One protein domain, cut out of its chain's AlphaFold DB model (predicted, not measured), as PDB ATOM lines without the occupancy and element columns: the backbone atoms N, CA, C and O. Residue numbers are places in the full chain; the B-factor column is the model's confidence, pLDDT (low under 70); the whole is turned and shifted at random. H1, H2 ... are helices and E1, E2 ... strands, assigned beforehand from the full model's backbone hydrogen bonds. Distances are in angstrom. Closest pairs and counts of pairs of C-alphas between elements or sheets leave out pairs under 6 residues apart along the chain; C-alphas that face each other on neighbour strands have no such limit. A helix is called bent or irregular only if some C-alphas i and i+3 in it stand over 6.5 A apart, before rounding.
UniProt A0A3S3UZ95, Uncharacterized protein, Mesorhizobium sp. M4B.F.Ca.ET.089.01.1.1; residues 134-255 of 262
ATOM      1  N   ARG A 134      -9.698 -52.135  49.569       93.19
ATOM      2  CA  ARG A 134      -8.465 -52.935  49.704       93.19
ATOM      3  C   ARG A 134      -7.682 -52.971  48.401       93.19
ATOM      4  O   ARG A 134      -6.463 -52.817  48.437       93.19
ATOM      5  N   HIS A 135      -8.370 -53.166  47.281       93.75
ATOM      6  CA  HIS A 135      -7.742 -53.203  45.969       93.75
ATOM      7  C   HIS A 135      -7.105 -51.851  45.629       93.75
ATOM      8  O   HIS A 135      -5.932 -51.802  45.269       93.75
ATOM      9  N   LEU A 136      -7.829 -50.752  45.858       92.81
ATOM     10  CA  LEU A 136      -7.313 -49.393  45.710       92.81
ATOM     11  C   LEU A 136      -6.045 -49.180  46.546       92.81
ATOM     12  O   LEU A 136      -5.037 -48.713  46.023       92.81
ATOM     13  N   ASN A 137      -6.071 -49.546  47.832       91.44
ATOM     14  CA  ASN A 137      -4.905 -49.391  48.704       91.44
ATOM     15  C   ASN A 137      -3.708 -50.218  48.210       91.44
ATOM     16  O   ASN A 137      -2.593 -49.705  48.179       91.44
ATOM     17  N   ALA A 138      -3.934 -51.454  47.753       93.00
ATOM     18  CA  ALA A 138      -2.877 -52.288  47.186       93.00
ATOM     19  C   ALA A 138      -2.255 -51.664  45.924       93.00
ATOM     20  O   ALA A 138      -1.036 -51.711  45.756       93.00
ATOM     21  N   LEU A 139      -3.063 -51.036  45.061       91.75
ATOM     22  CA  LEU A 139      -2.564 -50.315  43.889       91.75
ATOM     23  C   LEU A 139      -1.806 -49.040  44.265       91.75
ATOM     24  O   LEU A 139      -0.767 -48.769  43.669       91.75
ATOM     25  N   ILE A 140      -2.277 -48.276  45.257       89.62
ATOM     26  CA  ILE A 140      -1.574 -47.085  45.761       89.62
ATOM     27  C   ILE A 140      -0.220 -47.473  46.367       89.62
ATOM     28  O   ILE A 140       0.784 -46.804  46.119       89.62
ATOM     29  N   ASP A 141      -0.169 -48.555  47.137       88.88
ATOM     30  CA  ASP A 141       1.076 -49.045  47.723       88.88
ATOM     31  C   ASP A 141       2.021 -49.589  46.645       88.88
ATOM     32  O   ASP A 141       3.210 -49.267  46.650       88.88
ATOM     33  N   GLY A 142       1.493 -50.313  45.653       90.12
ATOM     34  CA  GLY A 142       2.252 -50.730  44.475       90.12
ATOM     35  C   GLY A 142       2.791 -49.541  43.677       90.12
ATOM     36  O   GLY A 142       3.940 -49.561  43.242       90.12
ATOM     37  N   PHE A 143       1.998 -48.478  43.524       89.75
ATOM     38  CA  PHE A 143       2.410 -47.229  42.886       89.75
ATOM     39  C   PHE A 143       3.565 -46.583  43.654       89.75
ATOM     40  O   PHE A 143       4.584 -46.252  43.055       89.75
ATOM     41  N   ARG A 144       3.466 -46.473  44.984       86.56
ATOM     42  CA  ARG A 144       4.549 -45.941  45.830       86.56
ATOM     43  C   ARG A 144       5.836 -46.753  45.708       86.56
ATOM     44  O   ARG A 144       6.910 -46.167  45.583       86.56
ATOM     45  N   GLU A 145       5.729 -48.077  45.711       87.25
ATOM     46  CA  GLU A 145       6.882 -48.970  45.561       87.25
ATOM     47  C   GLU A 145       7.496 -48.890  44.158       87.25
ATOM     48  O   GLU A 145       8.717 -48.922  43.974       87.25
ATOM     49  N   PHE A 146       6.659 -48.713  43.139       88.44
ATOM     50  CA  PHE A 146       7.127 -48.481  41.784       88.44
ATOM     51  C   PHE A 146       7.908 -47.162  41.683       88.44
ATOM     52  O   PHE A 146       9.000 -47.132  41.108       88.44
ATOM     53  N   LEU A 147       7.390 -46.081  42.276       85.50
ATOM     54  CA  LEU A 147       8.067 -44.783  42.308       85.50
ATOM     55  C   LEU A 147       9.430 -44.869  43.000       85.50
ATOM     56  O   LEU A 147      10.415 -44.343  42.476       85.50
ATOM     57  N   SER A 148       9.493 -45.540  44.154       82.25
ATOM     58  CA  SER A 148      10.730 -45.689  44.926       82.25
ATOM     59  C   SER A 148      11.788 -46.487  44.156       82.25
ATOM     60  O   SER A 148      12.972 -46.163  44.225       82.25
ATOM     61  N   THR A 149      11.374 -47.484  43.370       83.69
ATOM     62  CA  THR A 149      12.290 -48.381  42.657       83.69
ATOM     63  C   THR A 149      12.749 -47.820  41.311       83.69
ATOM     64  O   THR A 149      13.940 -47.852  40.989       83.69
ATOM     65  N   TYR A 150      11.821 -47.316  40.496       79.06
ATOM     66  CA  TYR A 150      12.085 -47.055  39.076       79.06
ATOM     67  C   TYR A 150      12.364 -45.586  38.756       79.06
ATOM     68  O   TYR A 150      13.090 -45.297  37.801       79.06
ATOM     69  N   LEU A 151      11.849 -44.649  39.555       71.19
ATOM     70  CA  LEU A 151      11.898 -43.218  39.240       71.19
ATOM     71  C   LEU A 151      12.962 -42.421  40.009       71.19
ATOM     72  O   LEU A 151      13.006 -41.194  39.922       71.19
ATOM     73  N   MET A 152      13.913 -43.103  40.656       68.75
ATOM     74  CA  MET A 152      15.125 -42.450  41.175       68.75
ATOM     75  C   MET A 152      16.082 -41.964  40.073       68.75
ATOM     76  O   MET A 152      16.998 -41.186  40.350       68.75
ATOM     77  N   LYS A 153      15.912 -42.403  38.817       75.62
ATOM     78  CA  LYS A 153      16.767 -41.946  37.713       75.62
ATOM     79  C   LYS A 153      16.441 -40.486  37.362       75.62
ATOM     80  O   LYS A 153      15.276 -40.170  37.123       75.62
ATOM     81  N   PRO A 154      17.441 -39.589  37.289       76.56
ATOM     82  CA  PRO A 154      17.201 -38.197  36.938       76.56
ATOM     83  C   PRO A 154      16.748 -38.084  35.482       76.56
ATOM     84  O   PRO A 154      17.373 -38.649  34.583       76.56
ATOM     85  N   MET A 155      15.697 -37.305  35.242       83.94
ATOM     86  CA  MET A 155      15.298 -36.929  33.889       83.94
ATOM     87  C   MET A 155      16.178 -35.789  33.385       83.94
ATOM     88  O   MET A 155      16.507 -34.854  34.127       83.94
ATOM     89  N   ALA A 156      16.554 -35.845  32.111       86.44
ATOM     90  CA  ALA A 156      17.361 -34.809  31.480       86.44
ATOM     91  C   ALA A 156      16.761 -34.397  30.138       86.44
ATOM     92  O   ALA A 156      16.390 -35.247  29.338       86.44
ATOM     93  N   ALA A 157      16.720 -33.098  29.857       85.44
ATOM     94  CA  ALA A 157      16.499 -32.615  28.499       85.44
ATOM     95  C   ALA A 157      17.854 -32.382  27.826       85.44
ATOM     96  O   ALA A 157      18.703 -31.683  28.387       85.44
ATOM     97  N   SER A 158      18.068 -32.960  26.642       84.12
ATOM     98  CA  SER A 158      19.325 -32.841  25.896       84.12
ATOM     99  C   SER A 158      19.083 -32.665  24.398       84.12
ATOM    100  O   SER A 158      18.129 -33.210  23.848       84.12
ATOM    101  N   ASP A 159      19.955 -31.903  23.744       84.12
ATOM    102  CA  ASP A 159      20.051 -31.761  22.279       84.12
ATOM    103  C   ASP A 159      21.211 -32.594  21.687       84.12
ATOM    104  O   ASP A 159      21.511 -32.511  20.498       84.12
ATOM    105  N   GLY A 160      21.884 -33.402  22.517       79.06
ATOM    106  CA  GLY A 160      23.076 -34.170  22.149       79.06
ATOM    107  C   GLY A 160      24.405 -33.454  22.421       79.06
ATOM    108  O   GLY A 160      25.430 -34.125  22.506       79.06
ATOM    109  N   GLN A 161      24.406 -32.130  22.631       76.19
ATOM    110  CA  GLN A 161      25.591 -31.357  23.037       76.19
ATOM    111  C   GLN A 161      25.497 -30.807  24.465       76.19
ATOM    112  O   GLN A 161      26.510 -30.735  25.162       76.19
ATOM    113  N   LYS A 162      24.307 -30.396  24.912       82.81
ATOM    114  CA  LYS A 162      24.062 -29.835  26.245       82.81
ATOM    115  C   LYS A 162      22.884 -30.537  26.904       82.81
ATOM    116  O   LYS A 162      21.769 -30.501  26.393       82.81
ATOM    117  N   SER A 163      23.115 -31.087  28.092       82.62
ATOM    118  CA  SER A 163      22.070 -31.648  28.945       82.62
ATOM    119  C   SER A 163      21.721 -30.699  30.087       82.62
ATOM    120  O   SER A 163      22.590 -30.103  30.724       82.62
ATOM    121  N   THR A 164      20.433 -30.567  30.383       81.50
ATOM    122  CA  THR A 164      19.953 -29.983  31.638       81.50
ATOM    123  C   THR A 164      19.255 -31.080  32.422       81.50
ATOM    124  O   THR A 164      18.260 -31.627  31.955       81.50
ATOM    125  N   HIS A 165      19.793 -31.410  33.596       81.25
ATOM    126  CA  HIS A 165      19.115 -32.278  34.554       81.25
ATOM    127  C   HIS A 165      17.916 -31.512  35.109       81.25
ATOM    128  O   HIS A 165      18.086 -30.399  35.603       81.25
ATOM    129  N   ILE A 166      16.717 -32.068  34.947       74.19
ATOM    130  CA  ILE A 166      15.473 -31.380  35.303       74.19
ATOM    131  C   ILE A 166      15.083 -31.747  36.729       74.19
ATOM    132  O   ILE A 166      15.014 -30.867  37.579       74.19
ATOM    133  N   LEU A 167      14.871 -33.034  37.007       69.12
ATOM    134  CA  LEU A 167      14.570 -33.519  38.352       69.12
ATOM    135  C   LEU A 167      14.664 -35.049  38.405       69.12
ATOM    136  O   LEU A 167      14.486 -35.720  37.385       69.12
ATOM    137  N   ALA A 168      14.912 -35.600  39.592       65.69
ATOM    138  CA  ALA A 168      14.583 -36.990  39.893       65.69
ATOM    139  C   ALA A 168      13.143 -37.035  40.422       65.69
ATOM    140  O   ALA A 168      12.798 -36.260  41.311       65.69
ATOM    141  N   LEU A 169      12.317 -37.944  39.902       66.88
ATOM    142  CA  LEU A 169      10.930 -38.168  40.346       66.88
ATOM    143  C   LEU A 169      10.879 -39.013  41.636       66.88
ATOM    144  O   LEU A 169       9.978 -39.824  41.838       66.88
ATOM    145  N   GLY A 170      11.885 -38.856  42.499       62.62
ATOM    146  CA  GLY A 170      12.056 -39.674  43.688       62.62
ATOM    147  C   GLY A 170      10.996 -39.355  44.733       62.62
ATOM    148  O   GLY A 170      11.033 -38.295  45.350       62.62
ATOM    149  N   ALA A 171      10.093 -40.302  44.962       66.31
ATOM    150  CA  ALA A 171       9.320 -40.372  46.190       66.31
ATOM    151  C   ALA A 171      10.248 -40.788  47.337       66.31
ATOM    152  O   ALA A 171      10.981 -41.775  47.213       66.31
ATOM    153  N   HIS A 172      10.213 -40.080  48.463       70.94
ATOM    154  CA  HIS A 172      10.848 -40.588  49.674       70.94
ATOM    155  C   HIS A 172       9.929 -41.623  50.341       70.94
ATOM    156  O   HIS A 172       8.703 -41.516  50.234       70.94
ATOM    157  N   PRO A 173      10.483 -42.630  51.044       67.88
ATOM    158  CA  PRO A 173       9.673 -43.526  51.860       67.88
ATOM    159  C   PRO A 173       8.812 -42.708  52.831       67.88
ATOM    160  O   PRO A 173       9.342 -41.977  53.666       67.88
ATOM    161  N   GLY A 174       7.488 -42.810  52.696       75.31
ATOM    162  CA  GLY A 174       6.528 -42.067  53.516       75.31
ATOM    163  C   GLY A 174       5.959 -40.788  52.894       75.31
ATOM    164  O   GLY A 174       5.128 -40.160  53.546       75.31
ATOM    165  N   SER A 175       6.336 -40.417  51.663       82.88
ATOM    166  CA  SER A 175       5.708 -39.284  50.972       82.88
ATOM    167  C   SER A 175       4.193 -39.468  50.860       82.88
ATOM    168  O   SER A 175       3.697 -40.517  50.427       82.88
ATOM    169  N   SER A 176       3.451 -38.435  51.261       85.56
ATOM    170  CA  SER A 176       1.993 -38.422  51.131       85.56
ATOM    171  C   SER A 176       1.581 -38.393  49.655       85.56
ATOM    172  O   SER A 176       2.352 -37.969  48.797       85.56
ATOM    173  N   LEU A 177       0.359 -38.839  49.330       83.50
ATOM    174  CA  LEU A 177      -0.117 -38.794  47.941       83.50
ATOM    175  C   LEU A 177      -0.055 -37.357  47.399       83.50
ATOM    176  O   LEU A 177       0.503 -37.152  46.334       83.50
ATOM    177  N   GLY A 178      -0.500 -36.362  48.172       86.00
ATOM    178  CA  GLY A 178      -0.424 -34.952  47.775       86.00
ATOM    179  C   GLY A 178       1.000 -34.456  47.481       86.00
ATOM    180  O   GLY A 178       1.201 -33.725  46.515       86.00
ATOM    181  N   GLU A 179       2.012 -34.890  48.242       87.12
ATOM    182  CA  GLU A 179       3.416 -34.567  47.936       87.12
ATOM    183  C   GLU A 179       3.864 -35.161  46.601       87.12
ATOM    184  O   GLU A 179       4.535 -34.485  45.820       87.12
ATOM    185  N   LEU A 180       3.478 -36.409  46.319       85.38
ATOM    186  CA  LEU A 180       3.785 -37.054  45.043       85.38
ATOM    187  C   LEU A 180       3.155 -36.277  43.890       85.38
ATOM    188  O   LEU A 180       3.833 -35.976  42.911       85.38
ATOM    189  N   ILE A 181       1.890 -35.886  44.037       87.75
ATOM    190  CA  ILE A 181       1.153 -35.107  43.038       87.75
ATOM    191  C   ILE A 181       1.848 -33.772  42.777       87.75
ATOM    192  O   ILE A 181       2.156 -33.454  41.627       87.75
ATOM    193  N   ALA A 182       2.207 -33.046  43.836       88.19
ATOM    194  CA  ALA A 182       2.957 -31.802  43.718       88.19
ATOM    195  C   ALA A 182       4.314 -32.009  43.022       88.19
ATOM    196  O   ALA A 182       4.694 -31.219  42.155       88.19
ATOM    197  N   HIS A 183       5.047 -33.077  43.349       87.81
ATOM    198  CA  HIS A 183       6.321 -33.390  42.701       87.81
ATOM    199  C   HIS A 183       6.162 -33.670  41.205       87.81
ATOM    200  O   HIS A 183       6.922 -33.119  40.403       87.81
ATOM    201  N   PHE A 184       5.178 -34.479  40.812       89.00
ATOM    202  CA  PHE A 184       4.914 -34.776  39.406       89.00
ATOM    203  C   PHE A 184       4.462 -33.541  38.631       89.00
ATOM    204  O   PHE A 184       5.025 -33.273  37.569       89.00
ATOM    205  N   SER A 185       3.534 -32.754  39.179       90.62
ATOM    206  CA  SER A 185       3.057 -31.517  38.550       90.62
ATOM    207  C   SER A 185       4.199 -30.523  38.337       90.62
ATOM    208  O   SER A 185       4.455 -30.104  37.211       90.62
ATOM    209  N   ASN A 186       4.980 -30.234  39.384       90.44
ATOM    210  CA  ASN A 186       6.131 -29.332  39.288       90.44
ATOM    211  C   ASN A 186       7.168 -29.824  38.268       90.44
ATOM    212  O   ASN A 186       7.821 -29.029  37.589       90.44
ATOM    213  N   THR A 187       7.333 -31.143  38.154       89.94
ATOM    214  CA  THR A 187       8.260 -31.733  37.188       89.94
ATOM    215  C   THR A 187       7.737 -31.612  35.760       89.94
ATOM    216  O   THR A 187       8.505 -31.245  34.870       89.94
ATOM    217  N   ALA A 188       6.449 -31.872  35.533       91.75
ATOM    218  CA  ALA A 188       5.795 -31.668  34.244       91.75
ATOM    219  C   ALA A 188       5.910 -30.203  33.792       91.75
ATOM    220  O   ALA A 188       6.348 -29.942  32.668       91.75
ATOM    221  N   ASP A 189       5.657 -29.254  34.696       92.31
ATOM    222  CA  ASP A 189       5.804 -27.819  34.437       92.31
ATOM    223  C   ASP A 189       7.251 -27.434  34.109       92.31
ATOM    224  O   ASP A 189       7.507 -26.709  33.144       92.31
ATOM    225  N   ALA A 190       8.227 -27.953  34.863       90.50
ATOM    226  CA  ALA A 190       9.644 -27.701  34.615       90.50
ATOM    227  C   ALA A 190      10.103 -28.261  33.258       90.50
ATOM    228  O   ALA A 190      10.847 -27.593  32.532       90.50
ATOM    229  N   VAL A 191       9.640 -29.462  32.889       91.56
ATOM    230  CA  VAL A 191       9.872 -30.055  31.564       91.56
ATOM    231  C   VAL A 191       9.253 -29.181  30.477       91.56
ATOM    232  O   VAL A 191       9.950 -28.811  29.530       91.56
ATOM    233  N   GLY A 192       7.985 -28.789  30.620       92.38
ATOM    234  CA  GLY A 192       7.298 -27.920  29.662       92.38
ATOM    235  C   GLY A 192       7.981 -26.567  29.485       92.38
ATOM    236  O   GLY A 192       8.226 -26.136  28.355       92.38
ATOM    237  N   ALA A 193       8.387 -25.923  30.578       92.25
ATOM    238  CA  ALA A 193       9.133 -24.671  30.535       92.25
ATOM    239  C   ALA A 193      10.505 -24.832  29.855       92.25
ATOM    240  O   ALA A 193      10.917 -23.958  29.085       92.25
ATOM    241  N   ASN A 194      11.213 -25.946  30.097       91.19
ATOM    242  CA  ASN A 194      12.510 -26.214  29.474       91.19
ATOM    243  C   ASN A 194      12.380 -26.421  27.963       91.19
ATOM    244  O   ASN A 194      13.110 -25.787  27.203       91.19
ATOM    245  N   LEU A 195      11.423 -27.245  27.530       90.12
ATOM    246  CA  LEU A 195      11.182 -27.529  26.116       90.12
ATOM    247  C   LEU A 195      10.664 -26.300  25.366       90.12
ATOM    248  O   LEU A 195      11.076 -26.049  24.240       90.12
ATOM    249  N   LYS A 196       9.849 -25.456  26.008       93.38
ATOM    250  CA  LYS A 196       9.437 -24.170  25.428       93.38
ATOM    251  C   LYS A 196      10.623 -23.223  25.215       93.38
ATOM    252  O   LYS A 196      10.648 -22.481  24.237       93.38
ATOM    253  N   LYS A 197      11.596 -23.228  26.132       93.25
ATOM    254  CA  LYS A 197      12.815 -22.410  26.030       93.25
ATOM    255  C   LYS A 197      13.821 -22.978  25.022       93.25
ATOM    256  O   LYS A 197      14.546 -22.206  24.399       93.25
ATOM    257  N   TYR A 198      13.871 -24.298  24.880       92.31
ATOM    258  CA  TYR A 198      14.813 -25.017  24.025       92.31
ATOM    259  C   TYR A 198      14.072 -26.092  23.205       92.31
ATOM    260  O   TYR A 198      14.129 -27.271  23.560       92.31
ATOM    261  N   PRO A 199      13.385 -25.705  22.116       90.88
ATOM    262  CA  PRO A 199      12.481 -26.594  21.377       90.88
ATOM    263  C   PRO A 199      13.178 -27.786  20.706       90.88
ATOM    264  O   PRO A 199      12.535 -28.802  20.460       90.88
ATOM    265  N   ASP A 200      14.485 -27.695  20.454       91.12
ATOM    266  CA  ASP A 200      15.266 -28.775  19.833       91.12
ATOM    267  C   ASP A 200      15.684 -29.876  20.823       91.12
ATOM    268  O   ASP A 200      16.197 -30.925  20.421       91.12
ATOM    269  N   ARG A 201      15.494 -29.657  22.131       89.44
ATOM    270  CA  ARG A 201      15.854 -30.647  23.150       89.44
ATOM    271  C   ARG A 201      14.812 -31.746  23.236       89.44
ATOM    272  O   ARG A 201      13.614 -31.510  23.129       89.44
ATOM    273  N   LYS A 202      15.282 -32.956  23.521       89.88
ATOM    274  CA  LYS A 202      14.437 -34.122  23.780       89.88
ATOM    275  C   LYS A 202      14.515 -34.500  25.246       89.88
ATOM    276  O   LYS A 202      15.583 -34.424  25.859       89.88
ATOM    277  N   LEU A 203      13.378 -34.907  25.802       90.62
ATOM    278  CA  LEU A 203      13.322 -35.461  27.144       90.62
ATOM    279  C   LEU A 203      13.888 -36.884  27.119       90.62
ATOM    280  O   LEU A 203      13.353 -37.771  26.463       90.62
ATOM    281  N   HIS A 204      14.968 -37.095  27.859       89.19
ATOM    282  CA  HIS A 204      15.509 -38.407  28.166       89.19
ATOM    283  C   HIS A 204      14.996 -38.821  29.542       89.19
ATOM    284  O   HIS A 204      15.510 -38.387  30.578       89.19
ATOM    285  N   ALA A 205      13.961 -39.650  29.525       89.25
ATOM    286  CA  ALA A 205      13.390 -40.309  30.687       89.25
ATOM    287  C   ALA A 205      13.114 -41.778  30.345       89.25
ATOM    288  O   ALA A 205      13.072 -42.158  29.171       89.25
ATOM    289  N   ASP A 206      12.938 -42.608  31.370       90.06
ATOM    290  CA  ASP A 206      12.527 -43.997  31.186       90.06
ATOM    291  C   ASP A 206      11.048 -44.032  30.773       90.06
ATOM    292  O   ASP A 206      10.143 -44.068  31.605       90.06
ATOM    293  N   TRP A 207      10.800 -43.929  29.465       90.12
ATOM    294  CA  TRP A 207       9.442 -43.844  28.926       90.12
ATOM    295  C   TRP A 207       8.620 -45.096  29.248       90.12
ATOM    296  O   TRP A 207       7.413 -44.984  29.432       90.12
ATOM    297  N   VAL A 208       9.258 -46.270  29.350       91.31
ATOM    298  CA  VAL A 208       8.583 -47.524  29.715       91.31
ATOM    299  C   VAL A 208       8.069 -47.422  31.145       91.31
ATOM    300  O   VAL A 208       6.918 -47.763  31.403       91.31
ATOM    301  N   ALA A 209       8.890 -46.898  32.058       91.12
ATOM    302  CA  ALA A 209       8.471 -46.698  33.438       91.12
ATOM    303  C   ALA A 209       7.328 -45.673  33.559       91.12
ATOM    304  O   ALA A 209       6.382 -45.899  34.309       91.12
ATOM    305  N   LEU A 210       7.378 -44.576  32.795       91.44
ATOM    306  CA  LEU A 210       6.299 -43.578  32.761       91.44
ATOM    307  C   LEU A 210       4.996 -44.143  32.172       91.44
ATOM    308  O   LEU A 210       3.916 -43.834  32.668       91.44
ATOM    309  N   ASP A 211       5.085 -44.995  31.150       92.75
ATOM    310  CA  ASP A 211       3.924 -45.666  30.554       92.75
ATOM    311  C   ASP A 211       3.282 -46.660  31.534       92.75
ATOM    312  O   ASP A 211       2.063 -46.663  31.706       92.75
ATOM    313  N   MET A 212       4.099 -47.446  32.246       92.69
ATOM    314  CA  MET A 212       3.637 -48.318  33.334       92.69
ATOM    315  C   MET A 212       2.948 -47.517  34.439       92.69
ATOM    316  O   MET A 212       1.852 -47.881  34.858       92.69
ATOM    317  N   LEU A 213       3.543 -46.395  34.853       92.19
ATOM    318  CA  LEU A 213       2.966 -45.507  35.857       92.19
ATOM    319  C   LEU A 213       1.598 -44.974  35.422       92.19
ATOM    320  O   LEU A 213       0.640 -45.019  36.190       92.19
ATOM    321  N   ARG A 214       1.489 -44.523  34.167       93.81
ATOM    322  CA  ARG A 214       0.223 -44.073  33.581       93.81
ATOM    323  C   ARG A 214      -0.831 -45.178  33.630       93.81
ATOM    324  O   ARG A 214      -1.975 -44.909  33.980       93.81
ATOM    325  N   ASN A 215      -0.456 -46.415  33.304       95.06
ATOM    326  CA  ASN A 215      -1.384 -47.546  33.326       95.06
ATOM    327  C   ASN A 215      -1.869 -47.858  34.753       95.06
ATOM    328  O   ASN A 215      -3.066 -48.052  34.940       95.06
ATOM    329  N   MET A 216      -0.984 -47.815  35.757       93.62
ATOM    330  CA  MET A 216      -1.367 -47.992  37.167       93.62
ATOM    331  C   MET A 216      -2.315 -46.889  37.652       93.62
ATOM    332  O   MET A 216      -3.303 -47.171  38.324       93.62
ATOM    333  N   LEU A 217      -2.051 -45.631  37.287       94.12
ATOM    334  CA  LEU A 217      -2.918 -44.509  37.650       94.12
ATOM    335  C   LEU A 217      -4.290 -44.592  36.977       94.12
ATOM    336  O   LEU A 217      -5.301 -44.295  37.609       94.12
ATOM    337  N   ASN A 218      -4.341 -45.050  35.726       94.38
ATOM    338  CA  ASN A 218      -5.603 -45.309  35.037       94.38
ATOM    339  C   ASN A 218      -6.395 -46.441  35.700       94.38
ATOM    340  O   ASN A 218      -7.612 -46.336  35.823       94.38
ATOM    341  N   GLU A 219      -5.724 -47.504  36.144       94.31
ATOM    342  CA  GLU A 219      -6.365 -48.596  36.881       94.31
ATOM    343  C   GLU A 219      -6.944 -48.108  38.216       94.31
ATOM    344  O   GLU A 219      -8.104 -48.386  38.525       94.31
ATOM    345  N   ILE A 220      -6.184 -47.288  38.952       93.62
ATOM    346  CA  ILE A 220      -6.676 -46.603  40.152       93.62
ATOM    347  C   ILE A 220      -7.911 -45.757  39.815       93.62
ATOM    348  O   ILE A 220      -8.923 -45.887  40.499       93.62
ATOM    349  N   ASN A 221      -7.866 -44.951  38.745       94.19
ATOM    350  CA  ASN A 221      -8.969 -44.078  38.333       94.19
ATOM    351  C   ASN A 221     -10.264 -44.854  38.028       94.19
ATOM    352  O   ASN A 221     -11.355 -44.434  38.408       94.19
ATOM    353  N   VAL A 222     -10.147 -46.023  37.391       94.12
ATOM    354  CA  VAL A 222     -11.289 -46.909  37.104       94.12
ATOM    355  C   VAL A 222     -11.935 -47.448  38.384       94.12
ATOM    356  O   VAL A 222     -13.142 -47.678  38.396       94.12
ATOM    357  N   LEU A 223     -11.169 -47.625  39.466       92.81
ATOM    358  CA  LEU A 223     -11.680 -48.137  40.742       92.81
ATOM    359  C   LEU A 223     -12.305 -47.062  41.638       92.81
ATOM    360  O   LEU A 223     -13.123 -47.405  42.491       92.81
ATOM    361  N   ILE A 224     -11.980 -45.777  41.447       90.75
ATOM    362  CA  ILE A 224     -12.488 -44.672  42.286       90.75
ATOM    363  C   ILE A 224     -14.016 -44.709  42.463       90.75
ATOM    364  O   ILE A 224     -14.466 -44.588  43.607       90.75
ATOM    365  N   PRO A 225     -14.843 -44.903  41.415       91.19
ATOM    366  CA  PRO A 225     -16.301 -44.894  41.561       91.19
ATOM    367  C   PRO A 225     -16.862 -45.995  42.473       91.19
ATOM    368  O   PRO A 225     -17.931 -45.807  43.049       91.19
ATOM    369  N   GLU A 226     -16.148 -47.115  42.611       90.88
ATOM    370  CA  GLU A 226     -16.568 -48.293  43.385       90.88
ATOM    371  C   GLU A 226     -16.097 -48.244  44.853       90.88
ATOM    372  O   GLU A 226     -16.499 -49.067  45.680       90.88
ATOM    373  N   THR A 227     -15.249 -47.270  45.193       90.88
ATOM    374  CA  THR A 227     -14.650 -47.129  46.530       90.88
ATOM    375  C   THR A 227     -15.585 -46.450  47.533       90.88
ATOM    376  O   THR A 227     -16.643 -45.902  47.201       90.88
ATOM    377  N   SER A 228     -15.220 -46.497  48.814       91.31
ATOM    378  CA  SER A 228     -15.971 -45.813  49.863       91.31
ATOM    379  C   SER A 228     -15.925 -44.281  49.709       91.31
ATOM    380  O   SER A 228     -14.944 -43.722  49.210       91.31
ATOM    381  N   PRO A 229     -16.948 -43.550  50.206       91.31
ATOM    382  CA  PRO A 229     -16.961 -42.085  50.161       91.31
ATOM    383  C   PRO A 229     -15.730 -41.435  50.804       91.31
ATOM    384  O   PRO A 229     -15.304 -40.366  50.378       91.31
ATOM    385  N   THR A 230     -15.150 -42.080  51.820       89.44
ATOM    386  CA  THR A 230     -13.931 -41.612  52.483       89.44
ATOM    387  C   THR A 230     -12.725 -41.683  51.553       89.44
ATOM    388  O   THR A 230     -12.001 -40.698  51.449       89.44
ATOM    389  N   GLN A 231     -12.522 -42.805  50.856       90.06
ATOM    390  CA  GLN A 231     -11.414 -42.943  49.905       90.06
ATOM    391  C   GLN A 231     -11.565 -41.989  48.727       90.06
ATOM    392  O   GLN A 231     -10.613 -41.302  48.361       90.06
ATOM    393  N   LYS A 232     -12.787 -41.865  48.206       91.06
ATOM    394  CA  LYS A 232     -13.100 -40.898  47.159       91.06
ATOM    395  C   LYS A 232     -12.731 -39.469  47.572       91.06
ATOM    396  O   LYS A 232     -12.022 -38.795  46.837       91.06
ATOM    397  N   ALA A 233     -13.124 -39.044  48.775       89.81
ATOM    398  CA  ALA A 233     -12.783 -37.720  49.293       89.81
ATOM    399  C   ALA A 233     -11.268 -37.525  49.479       89.81
ATOM    400  O   ALA A 233     -10.759 -36.440  49.209       89.81
ATOM    401  N   ILE A 234     -10.536 -38.562  49.908       87.62
ATOM    402  CA  ILE A 234      -9.069 -38.513  50.022       87.62
ATOM    403  C   ILE A 234      -8.440 -38.276  48.644       87.62
ATOM    404  O   ILE A 234      -7.620 -37.370  48.508       87.62
ATOM    405  N   LEU A 235      -8.842 -39.042  47.626       88.94
ATOM    406  CA  LEU A 235      -8.315 -38.915  46.263       88.94
ATOM    407  C   LEU A 235      -8.683 -37.575  45.611       88.94
ATOM    408  O   LEU A 235      -7.822 -36.935  45.012       88.94
ATOM    409  N   GLU A 236      -9.926 -37.120  45.785       89.56
ATOM    410  CA  GLU A 236     -10.385 -35.808  45.315       89.56
ATOM    411  C   GLU A 236      -9.588 -34.677  45.980       89.56
ATOM    412  O   GLU A 236      -9.095 -33.781  45.300       89.56
ATOM    413  N   SER A 237      -9.390 -34.745  47.302       87.00
ATOM    414  CA  SER A 237      -8.629 -33.735  48.050       87.00
ATOM    415  C   SER A 237      -7.145 -33.688  47.688       87.00
ATOM    416  O   SER A 237      -6.494 -32.669  47.901       87.00
ATOM    417  N   ALA A 238      -6.609 -34.789  47.161       87.62
ATOM    418  CA  ALA A 238      -5.226 -34.875  46.731       87.62
ATOM    419  C   ALA A 238      -5.022 -34.337  45.304       87.62
ATOM    420  O   ALA A 238      -3.878 -34.225  44.884       87.62
ATOM    421  N   GLU A 239      -6.094 -33.995  44.578       90.81
ATOM    422  CA  GLU A 239      -6.059 -33.609  43.160       90.81
ATOM    423  C   GLU A 239      -5.501 -34.727  42.262       90.81
ATOM    424  O   GLU A 239      -4.623 -34.516  41.426       90.81
ATOM    425  N   PHE A 240      -6.002 -35.954  42.443       92.12
ATOM    426  CA  PHE A 240      -5.509 -37.136  41.727       92.12
ATOM    427  C   PHE A 240      -5.535 -37.000  40.192       92.12
ATOM    428  O   PHE A 240      -4.622 -37.483  39.525       92.12
ATOM    429  N   ASP A 241      -6.512 -36.288  39.627       93.50
ATOM    430  CA  ASP A 241      -6.583 -36.036  38.180       93.50
ATOM    431  C   ASP A 241      -5.354 -35.265  37.664       93.50
ATOM    432  O   ASP A 241      -4.786 -35.613  36.628       93.50
ATOM    433  N   THR A 242      -4.855 -34.296  38.439       93.12
ATOM    434  CA  THR A 242      -3.645 -33.525  38.110       93.12
ATOM    435  C   THR A 242      -2.419 -34.435  37.974       93.12
ATOM    436  O   THR A 242      -1.547 -34.201  37.136       93.12
ATOM    437  N   LEU A 243      -2.345 -35.508  38.768       92.62
ATOM    438  CA  LEU A 243      -1.273 -36.498  38.668       92.62
ATOM    439  C   LEU A 243      -1.364 -37.323  37.392       92.62
ATOM    440  O   LEU A 243      -0.337 -37.548  36.749       92.62
ATOM    441  N   ILE A 244      -2.569 -37.776  37.036       94.50
ATOM    442  CA  ILE A 244      -2.808 -38.522  35.797       94.50
ATOM    443  C   ILE A 244      -2.337 -37.681  34.610       94.50
ATOM    444  O   ILE A 244      -1.550 -38.164  33.792       94.50
ATOM    445  N   ASP A 245      -2.744 -36.412  34.563       95.31
ATOM    446  CA  ASP A 245      -2.387 -35.482  33.494       95.31
ATOM    447  C   ASP A 245      -0.877 -35.213  33.443       95.31
ATOM    448  O   ASP A 245      -0.262 -35.282  32.373       95.31
ATOM    449  N   ALA A 246      -0.243 -34.972  34.597       93.81
ATOM    450  CA  ALA A 246       1.198 -34.741  34.681       93.81
ATOM    451  C   ALA A 246       2.005 -35.960  34.202       93.81
ATOM    452  O   ALA A 246       2.964 -35.821  33.436       93.81
ATOM    453  N   VAL A 247       1.613 -37.167  34.617       93.56
ATOM    454  CA  VAL A 247       2.270 -38.414  34.200       93.56
ATOM    455  C   VAL A 247       2.041 -38.688  32.719       93.56
ATOM    456  O   VAL A 247       2.991 -39.052  32.021       93.56
ATOM    457  N   ALA A 248       0.823 -38.480  32.214       95.38
ATOM    458  CA  ALA A 248       0.511 -38.631  30.796       95.38
ATOM    459  C   ALA A 248       1.362 -37.688  29.935       95.38
ATOM    460  O   ALA A 248       2.009 -38.139  28.988       95.38
ATOM    461  N   TYR A 249       1.455 -36.412  30.325       95.31
ATOM    462  CA  TYR A 249       2.295 -35.427  29.649       95.31
ATOM    463  C   TYR A 249       3.771 -35.847  29.610       95.31
ATOM    464  O   TYR A 249       4.406 -35.806  28.551       95.31
ATOM    465  N   LEU A 250       4.330 -36.288  30.744       92.62
ATOM    466  CA  LEU A 250       5.720 -36.746  30.816       92.62
ATOM    467  C   LEU A 250       5.958 -37.992  29.952       92.62
ATOM    468  O   LEU A 250       6.961 -38.050  29.236       92.62
ATOM    469  N   ALA A 251       5.044 -38.966  29.987       93.81
ATOM    470  CA  ALA A 251       5.133 -40.194  29.198       93.81
ATOM    471  C   ALA A 251       5.118 -39.899  27.690       93.81
ATOM    472  O   ALA A 251       5.973 -40.393  26.951       93.81
ATOM    473  N   ASP A 252       4.194 -39.051  27.240       94.44
ATOM    474  CA  ASP A 252       4.059 -38.687  25.830       94.44
ATOM    475  C   ASP A 252       5.261 -37.876  25.334       94.44
ATOM    476  O   ASP A 252       5.728 -38.073  24.211       94.44
ATOM    477  N   THR A 253       5.821 -37.024  26.196       92.81
ATOM    478  CA  THR A 253       7.010 -36.217  25.891       92.81
ATOM    479  C   THR A 253       8.295 -37.052  25.842       92.81
ATOM    480  O   THR A 253       9.183 -36.782  25.031       92.81
ATOM    481  N   ALA A 254       8.414 -38.073  26.695       91.81
ATOM    482  CA  ALA A 254       9.565 -38.980  26.730       91.81
ATOM    483  C   ALA A 254       9.529 -40.044  25.622       91.81
ATOM    484  O   ALA A 254      10.541 -40.703  25.355       91.81
ATOM    485  N   LYS A 255       8.366 -40.252  24.993       92.31
ATOM    486  CA  LYS A 255       8.168 -41.302  23.998       92.31
ATOM    487  C   LYS A 255       9.120 -41.102  22.813       92.31
ATOM    488  O   LYS A 255       9.124 -40.032  22.198       92.31
TER     489      LYS A 255
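This is residues 134 to 255 of the 262 residues of an uncharacterized protein of Mesorhizobium sp. M4B.F.Ca.ET.089.01.1.1 (UniProt A0A3S3UZ95). Picture a rod in which four helices, H1, H3, H5 and H2, run roughly lengthwise, each touching the next in that order, while a small three-stranded sheet makes one end and the short helix H4 lies at the other. H2 covers one face of the sheet, and the hairpin of E1 and E2 forms the tip beyond it. The 122 printed residues hold five named helices and three named strands, in the order H1 E1 E2 H2 E3 H3 H4 H5; the sheet is antiparallel, in the order E2 E1 E3, and the class is mostly helix. The whole is compact, with a radius of gyration of the C-alphas of 14.9 A and spans of 51 by 24 by 21 A.

Start with H1, residues 134 to 150, which touches the hub H3, residues 207 to 226, at a shallow tilt of 15 degrees, opposite ways; look for their closest C-alphas at Leu 136 and Ile 220, 6.3 A apart. Next find the hairpin of E1, residues 154 to 158, and E2, residues 163 to 168, where N 157 and O 164 are 3.0 A apart, within hydrogen-bond range. On the other side of E1 is E3, residues 202 to 204, with N 204 and O 156 at 2.8 A. H2, residues 177 to 197, is on this sheet at a height of 9.2 A, making two layers, helix on one face of a sheet; it runs along the strands, at 9 degrees to E1 on the local plane. E2, H2 and E3 form a split strand-helix-strand unit, two strands running the same way with E1 between them, and its crossover is right-handed. H3 also touches H5, residues 240 to 254, at a shallow tilt of 23 degrees, opposite ways, closest at C-alphas Leu 210 and Ala 251, 5.1 A. H5 touches H2 at a steep tilt of 38 degrees, only just past shallow, the same way, closest at C-alphas Ile 181 and Leu 243, 5.2 A; the helix packing is mostly aligned, but only just, with 2 of 3 tilts shallow. H5 only grazes the sheet, with its residues 250 to 254. H4, residues 229 to 237, and H3 only just touch, only at the corner, with 3 pairs of C-alphas within 8 A, made by residues 224 to 225 of H3 alone. H1 and H2 are apart. Every O i to N i+4 pair is within hydrogen-bond range in H1, H2, H4 and H5; in H3 it is 14 of 16.

Find C-alpha 134 at (-8.465, -52.935, 49.704); from there H1 runs 23.9 A to Tyr 150. E1 spans 12.5 A, E2 14.3 A, H2 30.3 A and E3 6.2 A. H3 begins at C-alpha 207, (9.442, -43.844, 28.926), and spans 30.1 A; it is irregular, with C-alphas 222 and 225 7.0 A apart. H4 spans 12.0 A, and H5 runs 21.3 A to C-alpha 254 at (9.565, -38.980, 26.730).

The two C-alphas farthest apart are those of Gln 161 and Pro 229, 51.6 A. The printed part has no cut and no long link. Look for pLDDT under 70 at residue 152, residues 167 to 171 and residue 173; the mean of the printed part is 87.8.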